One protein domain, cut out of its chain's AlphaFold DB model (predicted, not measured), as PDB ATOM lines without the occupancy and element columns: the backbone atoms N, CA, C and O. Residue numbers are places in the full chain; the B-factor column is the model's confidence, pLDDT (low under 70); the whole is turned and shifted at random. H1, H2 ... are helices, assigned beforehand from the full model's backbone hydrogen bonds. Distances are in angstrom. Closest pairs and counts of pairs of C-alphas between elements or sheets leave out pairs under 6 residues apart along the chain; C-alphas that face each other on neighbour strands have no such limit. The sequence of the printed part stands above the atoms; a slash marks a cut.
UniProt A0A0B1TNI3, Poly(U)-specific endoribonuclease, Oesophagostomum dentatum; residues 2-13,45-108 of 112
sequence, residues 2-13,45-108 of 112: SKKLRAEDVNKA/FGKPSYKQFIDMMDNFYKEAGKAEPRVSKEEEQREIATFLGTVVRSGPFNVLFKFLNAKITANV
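What this domain is: This is residues 2 to 13 and 45 to 108 of the 112 residues of the protein "Poly(U)-specific endoribonuclease" of Oesophagostomum dentatum (UniProt A0A0B1TNI3). A helical hairpin, H2 and H3, turns a corner into H4, and short H1 packs on residues 91 to 96 of H4. Residues 62 to 67 and 98 to 108 stick out. The printed part has 76 residues, with four named helices, H1 to H4, and no named strand: all helix. It is loose, with a radius of gyration of the C-alphas of 16.2 A, spanning 47 by 32 by 22 A.

Where its parts are: H1, residues 2 to 8, begins at C-alpha 2 (126.499, 161.108, 86.078) and is 10.2 A long. H2, residues 48 to 58, measures 15.4 A, and H3, residues 73 to 88, 22.1 A. H4, residues 91 to 106, measures 22.9 A and ends at C-alpha 106 (116.630, 167.813, 69.850).

How they stand to each other: H1 touches H4, with residues 91 to 96 of H4 alone, at a steep tilt of 47 degrees, opposite ways; the closest C-alphas, of Leu 5 and Pro 92, are 4.5 A apart. H2 touches H3 in the hairpin, at a shallow tilt of 29 degrees, opposite ways; the closest C-alphas, of Gln 52 and Phe 83, are 5.5 A apart. H3 and H4 are close but not clearly touching, about perpendicular at 76 degrees. In H1, H2, H3 and H4 every O i to N i+4 pair is within hydrogen-bond range.

The domain as a whole: Residues 14 to 44 are not printed; C-alphas 13 and 45 are 10.2 A apart across the cut. The link H2 to H3 is long. Residues 107 to 108 have pLDDT under 70.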
ATOM      1  N   SER A   2     126.077 162.144  85.114       89.56
ATOM      2  CA  SER A   2     126.499 161.108  86.078       89.56
ATOM      3  C   SER A   2     126.206 161.424  87.555       89.56
ATOM      4  O   SER A   2     125.682 160.575  88.266       89.56
ATOM      5  N   LYS A   3     126.458 162.659  88.016       94.88
ATOM      6  CA  LYS A   3     126.143 163.080  89.398       94.88
ATOM      7  C   LYS A   3     124.646 162.984  89.736       94.88
ATOM      8  O   LYS A   3     124.313 162.591  90.845       94.88
ATOM      9  N   LYS A   4     123.760 163.306  88.781       95.06
ATOM     10  CA  LYS A   4     122.298 163.212  88.962       95.06
ATOM     11  C   LYS A   4     121.854 161.752  89.038       95.06
ATOM     12  O   LYS A   4     121.140 161.396  89.960       95.06
ATOM     13  N   LEU A   5     122.366 160.898  88.147       96.12
ATOM     14  CA  LEU A   5     122.118 159.450  88.194       96.12
ATOM     15  C   LEU A   5     122.526 158.854  89.548       96.12
ATOM     16  O   LEU A   5     121.749 158.140  90.168       96.12
ATOM     17  N   ARG A   6     123.716 159.209  90.049       95.12
ATOM     18  CA  ARG A   6     124.203 158.754  91.361       95.12
ATOM     19  C   ARG A   6     123.351 159.264  92.527       95.12
ATOM     20  O   ARG A   6     123.258 158.582  93.546       95.12
ATOM     21  N   ALA A   7     122.791 160.470  92.429       96.25
ATOM     22  CA  ALA A   7     121.941 161.031  93.476       96.25
ATOM     23  C   ALA A   7     120.631 160.243  93.610       96.25
ATOM     24  O   ALA A   7     120.281 159.871  94.725       96.25
ATOM     25  N   GLU A   8     120.006 159.908  92.479       97.56
ATOM     26  CA  GLU A   8     118.741 159.159  92.412       97.56
ATOM     27  C   GLU A   8     118.884 157.652  92.676       97.56
ATOM     28  O   GLU A   8     117.889 156.938  92.795       97.56
ATOM     29  N   ASP A   9     120.110 157.136  92.749       96.75
ATOM     30  CA  ASP A   9     120.350 155.729  93.050       96.75
ATOM     31  C   ASP A   9     120.131 155.451  94.543       96.75
ATOM     32  O   ASP A   9     121.023 155.642  95.373       96.75
ATOM     33  N   VAL A  10     118.919 155.009  94.877       95.75
ATOM     34  CA  VAL A  10     118.518 154.575  96.226       95.75
ATOM     35  C   VAL A  10     119.059 153.188  96.586       95.75
ATOM     36  O   VAL A  10     119.192 152.841  97.766       95.75
ATOM     37  N   ASN A  11     119.395 152.379  95.577       95.38
ATOM     38  CA  ASN A  11     119.916 151.043  95.805       95.38
ATOM     39  C   ASN A  11     121.416 151.060  96.105       95.38
ATOM     40  O   ASN A  11     121.860 150.164  96.814       95.38
ATOM     41  N   LYS A  12     122.175 152.088  95.697       95.19
ATOM     42  CA  LYS A  12     123.621 152.202  95.969       95.19
ATOM     43  C   LYS A  12     124.009 151.867  97.412       95.19
ATOM     44  O   LYS A  12     123.272 152.137  98.369       95.19
ATOM     45  N   ALA A  13     125.216 151.340  97.562       95.94
ATOM     46  CA  ALA A  13     125.852 151.231  98.862       95.94
ATOM     47  C   ALA A  13     126.182 152.617  99.432       95.94
ATOM     48  O   ALA A  13     126.732 153.482  98.741       95.94
ATOM     49  N   PHE A  45     122.523 142.949 100.211       95.81
ATOM     50  CA  PHE A  45     122.022 141.780  99.485       95.81
ATOM     51  C   PHE A  45     120.500 141.641  99.560       95.81
ATOM     52  O   PHE A  45     119.914 140.943  98.742       95.81
ATOM     53  N   GLY A  46     119.847 142.337 100.495       96.06
ATOM     54  CA  GLY A  46     118.391 142.448 100.543       96.06
ATOM     55  C   GLY A  46     117.824 143.518  99.606       96.06
ATOM     56  O   GLY A  46     116.617 143.543  99.367       96.06
ATOM     57  N   LYS A  47     118.658 144.415  99.061       96.56
ATOM     58  CA  LYS A  47     118.178 145.460  98.151       96.56
ATOM     59  C   LYS A  47     117.736 144.840  96.822       96.56
ATOM     60  O   LYS A  47     118.490 144.036  96.271       96.56
ATOM     61  N   PRO A  48     116.583 145.244  96.250       96.75
ATOM     62  CA  PRO A  48     115.998 144.563  95.095       96.75
ATOM     63  C   PRO A  48     116.957 144.379  93.917       96.75
ATOM     64  O   PRO A  48     117.073 143.276  93.396       96.75
ATOM     65  N   SER A  49     117.693 145.427  93.528       96.12
ATOM     66  CA  SER A  49     118.605 145.345  92.383       96.12
ATOM     67  C   SER A  49     119.829 144.470  92.651       96.12
ATOM     68  O   SER A  49     120.296 143.810  91.735       96.12
ATOM     69  N   TYR A  50     120.347 144.454  93.884       97.00
ATOM     70  CA  TYR A  50     121.473 143.593  94.259       97.00
ATOM     71  C   TYR A  50     121.040 142.137  94.299       97.00
ATOM     72  O   TYR A  50     121.688 141.303  93.679       97.00
ATOM     73  N   LYS A  51     119.925 141.847  94.981       97.62
ATOM     74  CA  LYS A  51     119.379 140.495  95.070       97.62
ATOM     75  C   LYS A  51     119.136 139.903  93.686       97.62
ATOM     76  O   LYS A  51     119.666 138.850  93.378       97.62
ATOM     77  N   GLN A  52     118.379 140.611  92.851       97.69
ATOM     78  CA  GLN A  52     118.009 140.119  91.522       97.69
ATOM     79  C   GLN A  52     119.228 139.961  90.610       97.69
ATOM     80  O   GLN A  52     119.277 139.033  89.814       97.69
ATOM     81  N   PHE A  53     120.226 140.842  90.740       96.50
ATOM     82  CA  PHE A  53     121.474 140.699  90.000       96.50
ATOM     83  C   PHE A  53     122.277 139.476  90.457       96.50
ATOM     84  O   PHE A  53     122.806 138.759  89.619       96.50
ATOM     85  N   ILE A  54     122.360 139.221  91.766       95.69
ATOM     86  CA  ILE A  54     123.021 138.023  92.304       95.69
ATOM     87  C   ILE A  54     122.293 136.763  91.834       95.69
ATOM     88  O   ILE A  54     122.953 135.882  91.301       95.69
ATOM     89  N   ASP A  55     120.960 136.728  91.951       94.69
ATOM     90  CA  ASP A  55     120.136 135.602  91.499       94.69
ATOM     91  C   ASP A  55     120.430 135.293  90.007       94.69
ATOM     92  O   ASP A  55     120.763 134.162  89.671       94.69
ATOM     93  N   MET A  56     120.479 136.317  89.135       94.88
ATOM     94  CA  MET A  56     120.862 136.142  87.723       94.88
ATOM     95  C   MET A  56     122.290 135.614  87.528       94.88
ATOM     96  O   MET A  56     122.532 134.800  86.640       94.88
ATOM     97  N   MET A  57     123.260 136.124  88.291       93.44
ATOM     98  CA  MET A  57     124.665 135.725  88.148       93.44
ATOM     99  C   MET A  57     124.923 134.312  88.684       93.44
ATOM    100  O   MET A  57     125.831 133.636  88.202       93.44
ATOM    101  N   ASP A  58     124.117 133.847  89.639       93.94
ATOM    102  CA  ASP A  58     124.203 132.497  90.203       93.94
ATOM    103  C   ASP A  58     123.730 131.404  89.222       93.94
ATOM    104  O   ASP A  58     124.031 130.221  89.419       93.94
ATOM    105  N   ASN A  59     123.096 131.786  88.107       94.50
ATOM    106  CA  ASN A  59     122.792 130.882  86.994       94.50
ATOM    107  C   ASN A  59     124.034 130.387  86.251       94.50
ATOM    108  O   ASN A  59     123.939 129.424  85.494       94.50
ATOM    109  N   PHE A  60     125.188 131.021  86.437       92.94
ATOM    110  CA  PHE A  60     126.412 130.711  85.706       92.94
ATOM    111  C   PHE A  60     127.382 129.907  86.577       92.94
ATOM    112  O   PHE A  60     127.376 129.978  87.812       92.94
ATOM    113  N   TYR A  61     128.216 129.089  85.940       91.38
ATOM    114  CA  TYR A  61     129.278 128.391  86.649       91.38
ATOM    115  C   TYR A  61     130.475 129.326  86.797       91.38
ATOM    116  O   TYR A  61     130.931 129.958  85.852       91.38
ATOM    117  N   LYS A  62     131.043 129.388  88.002       88.06
ATOM    118  CA  LYS A  62     132.280 130.151  88.224       88.06
ATOM    119  C   LYS A  62     133.480 129.479  87.553       88.06
ATOM    120  O   LYS A  62     134.486 130.135  87.301       88.06
ATOM    121  N   GLU A  63     133.394 128.169  87.314       89.19
ATOM    122  CA  GLU A  63     134.438 127.404  86.642       89.19
ATOM    123  C   GLU A  63     134.267 127.444  85.120       89.19
ATOM    124  O   GLU A  63     133.179 127.204  84.598       89.19
ATOM    125  N   ALA A  64     135.366 127.673  84.400       86.00
ATOM    126  CA  ALA A  64     135.373 127.619  82.945       86.00
ATOM    127  C   ALA A  64     135.122 126.193  82.416       86.00
ATOM    128  O   ALA A  64     135.453 125.200  83.064       86.00
ATOM    129  N   GLY A  65     134.588 126.098  81.193       87.25
ATOM    130  CA  GLY A  65     134.438 124.829  80.469       87.25
ATOM    131  C   GLY A  65     133.175 124.031  80.802       87.25
ATOM    132  O   GLY A  65     133.048 122.891  80.359       87.25
ATOM    133  N   LYS A  66     132.236 124.610  81.554       89.75
ATOM    134  CA  LYS A  66     130.900 124.043  81.764       89.75
ATOM    135  C   LYS A  66     129.884 124.741  80.869       89.75
ATOM    136  O   LYS A  66     129.991 125.938  80.629       89.75
ATOM    137  N   ALA A  67     128.910 123.983  80.375       86.88
ATOM    138  CA  ALA A  67     127.790 124.550  79.637       86.88
ATOM    139  C   ALA A  67     126.887 125.353  80.587       86.88
ATOM    140  O   ALA A  67     126.598 124.909  81.699       86.88
ATOM    141  N   GLU A  68     126.451 126.518  80.126       88.31
ATOM    142  CA  GLU A  68     125.643 127.488  80.868       88.31
ATOM    143  C   GLU A  68     124.357 127.803  80.080       88.31
ATOM    144  O   GLU A  68     124.367 127.668  78.849       88.31
ATOM    145  N   PRO A  69     123.262 128.238  80.736       89.00
ATOM    146  CA  PRO A  69     123.086 128.428  82.182       89.00
ATOM    147  C   PRO A  69     122.798 127.121  82.949       89.00
ATOM    148  O   PRO A  69     122.494 126.077  82.376       89.00
ATOM    149  N   ARG A  70     122.882 127.191  84.280       91.31
ATOM    150  CA  ARG A  70     122.559 126.123  85.248       91.31
ATOM    151  C   ARG A  70     121.064 125.866  85.412       91.31
ATOM    152  O   ARG A  70     120.684 124.885  86.048       91.31
ATOM    153  N   VAL A  71     120.246 126.777  84.906       93.00
ATOM    154  CA  VAL A  71     118.795 126.816  85.086       93.00
ATOM    155  C   VAL A  71     118.077 126.631  83.752       93.00
ATOM    156  O   VAL A  71     118.687 126.650  82.683       93.00
ATOM    157  N   SER A  72     116.763 126.433  83.815       95.00
ATOM    158  CA  SER A  72     115.920 126.396  82.616       95.00
ATOM    159  C   SER A  72     115.902 127.752  81.896       95.00
ATOM    160  O   SER A  72     116.098 128.800  82.514       95.00
ATOM    161  N   LYS A  73     115.607 127.746  80.590       94.31
ATOM    162  CA  LYS A  73     115.452 128.988  79.812       94.31
ATOM    163  C   LYS A  73     114.327 129.858  80.367       94.31
ATOM    164  O   LYS A  73     114.422 131.080  80.354       94.31
ATOM    165  N   GLU A  74     113.259 129.232  80.847       96.44
ATOM    166  CA  GLU A  74     112.097 129.904  81.419       96.44
ATOM    167  C   GLU A  74     112.458 130.633  82.721       96.44
ATOM    168  O   GLU A  74     112.032 131.768  82.946       96.44
ATOM    169  N   GLU A  75     113.273 130.003  83.569       96.00
ATOM    170  CA  GLU A  75     113.790 130.604  84.800       96.00
ATOM    171  C   GLU A  75     114.730 131.775  84.514       96.00
ATOM    172  O   GLU A  75     114.511 132.868  85.040       96.00
ATOM    173  N   GLU A  76     115.691 131.589  83.608       95.69
ATOM    174  CA  GLU A  76     116.608 132.647  83.181       95.69
ATOM    175  C   GLU A  76     115.839 133.866  82.636       95.69
ATOM    176  O   GLU A  76     116.069 135.005  83.049       95.69
ATOM    177  N   GLN A  77     114.855 133.640  81.757       96.12
ATOM    178  CA  GLN A  77     114.019 134.709  81.205       96.12
ATOM    179  C   GLN A  77     113.232 135.454  82.285       96.12
ATOM    180  O   GLN A  77     113.129 136.685  82.239       96.12
ATOM    181  N   ARG A  78     112.681 134.732  83.266       97.50
ATOM    182  CA  ARG A  78     111.938 135.324  84.386       97.50
ATOM    183  C   ARG A  78     112.838 136.222  85.232       97.50
ATOM    184  O   ARG A  78     112.418 137.316  85.619       97.50
ATOM    185  N   GLU A  79     114.058 135.788  85.521       96.88
ATOM    186  CA  GLU A  79     115.015 136.553  86.325       96.88
ATOM    187  C   GLU A  79     115.506 137.800  85.594       96.88
ATOM    188  O   GLU A  79     115.460 138.895  86.162       96.88
ATOM    189  N   ILE A  80     115.838 137.671  84.304       96.69
ATOM    190  CA  ILE A  80     116.178 138.807  83.437       96.69
ATOM    191  C   ILE A  80     115.030 139.823  83.413       96.69
ATOM    192  O   ILE A  80     115.249 141.015  83.642       96.69
ATOM    193  N   ALA A  81     113.795 139.375  83.172       97.50
ATOM    194  CA  ALA A  81     112.630 140.257  83.127       97.50
ATOM    195  C   ALA A  81     112.394 140.967  84.470       97.50
ATOM    196  O   ALA A  81     112.069 142.157  84.500       97.50
ATOM    197  N   THR A  82     112.598 140.257  85.581       97.56
ATOM    198  CA  THR A  82     112.464 140.809  86.934       97.56
ATOM    199  C   THR A  82     113.505 141.899  87.189       97.56
ATOM    200  O   THR A  82     113.145 143.015  87.578       97.56
ATOM    201  N   PHE A  83     114.776 141.617  86.895       97.31
ATOM    202  CA  PHE A  83     115.872 142.572  87.045       97.31
ATOM    203  C   PHE A  83     115.687 143.811  86.167       97.31
ATOM    204  O   PHE A  83     115.724 144.938  86.668       97.31
ATOM    205  N   LEU A  84     115.410 143.625  84.872       97.31
ATOM    206  CA  LEU A  84     115.158 144.733  83.948       97.31
ATOM    207  C   LEU A  84     113.953 145.565  84.392       97.31
ATOM    208  O   LEU A  84     114.018 146.793  84.384       97.31
ATOM    209  N   GLY A  85     112.881 144.917  84.852       97.38
ATOM    210  CA  GLY A  85     111.717 145.599  85.408       97.38
ATOM    211  C   GLY A  85     112.061 146.473  86.618       97.38
ATOM    212  O   GLY A  85     111.502 147.561  86.769       97.38
ATOM    213  N   THR A  86     112.978 146.035  87.479       97.62
ATOM    214  CA  THR A  86     113.467 146.834  88.613       97.62
ATOM    215  C   THR A  86     114.343 147.995  88.149       97.62
ATOM    216  O   THR A  86     114.157 149.125  88.605       97.62
ATOM    217  N   VAL A  87     115.268 147.752  87.217       96.56
ATOM    218  CA  VAL A  87     116.173 148.783  86.689       96.56
ATOM    219  C   VAL A  87     115.393 149.878  85.965       96.56
ATOM    220  O   VAL A  87     115.600 151.052  86.261       96.56
ATOM    221  N   VAL A  88     114.454 149.528  85.085       96.69
ATOM    222  CA  VAL A  88     113.668 150.503  84.309       96.69
ATOM    223  C   VAL A  88     112.811 151.403  85.205       96.69
ATOM    224  O   VAL A  88     112.637 152.580  84.908       96.69
ATOM    225  N   ARG A  89     112.313 150.885  86.334       96.81
ATOM    226  CA  ARG A  89     111.525 151.665  87.307       96.81
ATOM    227  C   ARG A  89     112.383 152.496  88.269       96.81
ATOM    228  O   ARG A  89     111.841 153.270  89.056       96.81
ATOM    229  N   SER A  90     113.704 152.333  88.238       97.44
ATOM    230  CA  SER A  90     114.611 153.001  89.170       97.44
ATOM    231  C   SER A  90     114.744 154.506  88.898       97.44
ATOM    232  O   SER A  90     114.621 154.982  87.766       97.44
ATOM    233  N   GLY A  91     115.062 155.270  89.947       97.56
ATOM    234  CA  GLY A  91     115.362 156.703  89.848       97.56
ATOM    235  C   GLY A  91     116.440 157.045  88.805       97.56
ATOM    236  O   GLY A  91     116.199 157.911  87.956       97.56
ATOM    237  N   PRO A  92     117.597 156.348  88.778       97.62
ATOM    238  CA  PRO A  92     118.631 156.585  87.775       97.62
ATOM    239  C   PRO A  92     118.127 156.369  86.347       97.62
ATOM    240  O   PRO A  92     118.403 157.192  85.474       97.62
ATOM    241  N   PHE A  93     117.346 155.311  86.100       97.06
ATOM    242  CA  PHE A  93     116.818 155.047  84.762       97.06
ATOM    243  C   PHE A  93     115.819 156.118  84.321       97.06
ATOM    244  O   PHE A  93     115.885 156.570  83.183       97.06
ATOM    245  N   ASN A  94     114.978 156.625  85.225       96.81
ATOM    246  CA  ASN A  94     114.082 157.744  84.923       96.81
ATOM    247  C   ASN A  94     114.846 159.005  84.483       96.81
ATOM    248  O   ASN A  94     114.446 159.683  83.532       96.81
ATOM    249  N   VAL A  95     115.959 159.330  85.149       96.94
ATOM    250  CA  VAL A  95     116.824 160.455  84.753       96.94
ATOM    251  C   VAL A  95     117.486 160.196  83.403       96.94
ATOM    252  O   VAL A  95     117.518 161.094  82.558       96.94
ATOM    253  N   LEU A  96     117.992 158.979  83.185       95.56
ATOM    254  CA  LEU A  96     118.604 158.583  81.920       95.56
ATOM    255  C   LEU A  96     117.599 158.667  80.766       95.56
ATOM    256  O   LEU A  96     117.893 159.287  79.751       95.56
ATOM    257  N   PHE A  97     116.403 158.109  80.936       95.19
ATOM    258  CA  PHE A  97     115.346 158.099  79.931       95.19
ATOM    259  C   PHE A  97     114.936 159.516  79.525       95.19
ATOM    260  O   PHE A  97     114.902 159.836  78.338       95.19
ATOM    261  N   LYS A  98     114.717 160.411  80.500       94.69
ATOM    262  CA  LYS A  98     114.434 161.831  80.228       94.69
ATOM    263  C   LYS A  98     115.557 162.495  79.434       94.69
ATOM    264  O   LYS A  98     115.285 163.251  78.503       94.69
ATOM    265  N   PHE A  99     116.812 162.214  79.786       94.38
ATOM    266  CA  PHE A  99     117.965 162.741  79.061       94.38
ATOM    267  C   PHE A  99     118.031 162.229  77.618       94.38
ATOM    268  O   PHE A  99     118.220 163.034  76.706       94.38
ATOM    269  N   LEU A 100     117.866 160.920  77.410       93.69
ATOM    270  CA  LEU A 100     117.906 160.306  76.083       93.69
ATOM    271  C   LEU A 100     116.783 160.846  75.193       93.69
ATOM    272  O   LEU A 100     117.069 161.286  74.084       93.69
ATOM    273  N   ASN A 101     115.548 160.924  75.696       93.69
ATOM    274  CA  ASN A 101     114.430 161.492  74.939       93.69
ATOM    275  C   ASN A 101     114.682 162.944  74.543       93.69
ATOM    276  O   ASN A 101     114.512 163.296  73.383       93.69
ATOM    277  N   ALA A 102     115.163 163.779  75.469       91.88
ATOM    278  CA  ALA A 102     115.478 165.169  75.155       91.88
ATOM    279  C   ALA A 102     116.544 165.292  74.051       91.88
ATOM    280  O   ALA A 102     116.464 166.189  73.217       91.88
ATOM    281  N   LYS A 103     117.535 164.391  74.022       89.94
ATOM    282  CA  LYS A 103     118.572 164.367  72.981       89.94
ATOM    283  C   LYS A 103     118.068 163.845  71.643       89.94
ATOM    284  O   LYS A 103     118.461 164.389  70.618       89.94
ATOM    285  N   ILE A 104     117.204 162.836  71.656       89.06
ATOM    286  CA  ILE A 104     116.576 162.309  70.444       89.06
ATOM    287  C   ILE A 104     115.691 163.392  69.820       89.06
ATOM    288  O   ILE A 104     115.877 163.720  68.655       89.06
ATOM    289  N   THR A 105     114.804 164.019  70.600       77.31
ATOM    290  CA  THR A 105     113.914 165.084  70.111       77.31
ATOM    291  C   THR A 105     114.684 166.318  69.631       77.31
ATOM    292  O   THR A 105     114.302 166.910  68.631       77.31
ATOM    293  N   ALA A 106     115.794 166.686  70.281       70.94
ATOM    294  CA  ALA A 106     116.630 167.813  69.850       70.94
ATOM    295  C   ALA A 106     117.413 167.557  68.545       70.94
ATOM    296  O   ALA A 106     117.885 168.513  67.934       70.94
ATOM    297  N   ASN A 107     117.558 166.297  68.121       61.72
ATOM    298  CA  ASN A 107     118.271 165.911  66.901       61.72
ATOM    299  C   ASN A 107     117.339 165.605  65.713       61.72
ATOM    300  O   ASN A 107     117.836 165.264  64.640       61.72
ATOM    301  N   VAL A 108     116.015 165.724  65.869       59.22
ATOM    302  CA  VAL A 108     115.070 165.650  64.745       59.22
ATOM    303  C   VAL A 108     114.834 167.076  64.232       59.22
ATOM    304  O   VAL A 108     114.279 167.888  64.975       59.22
TER     305      VAL A 108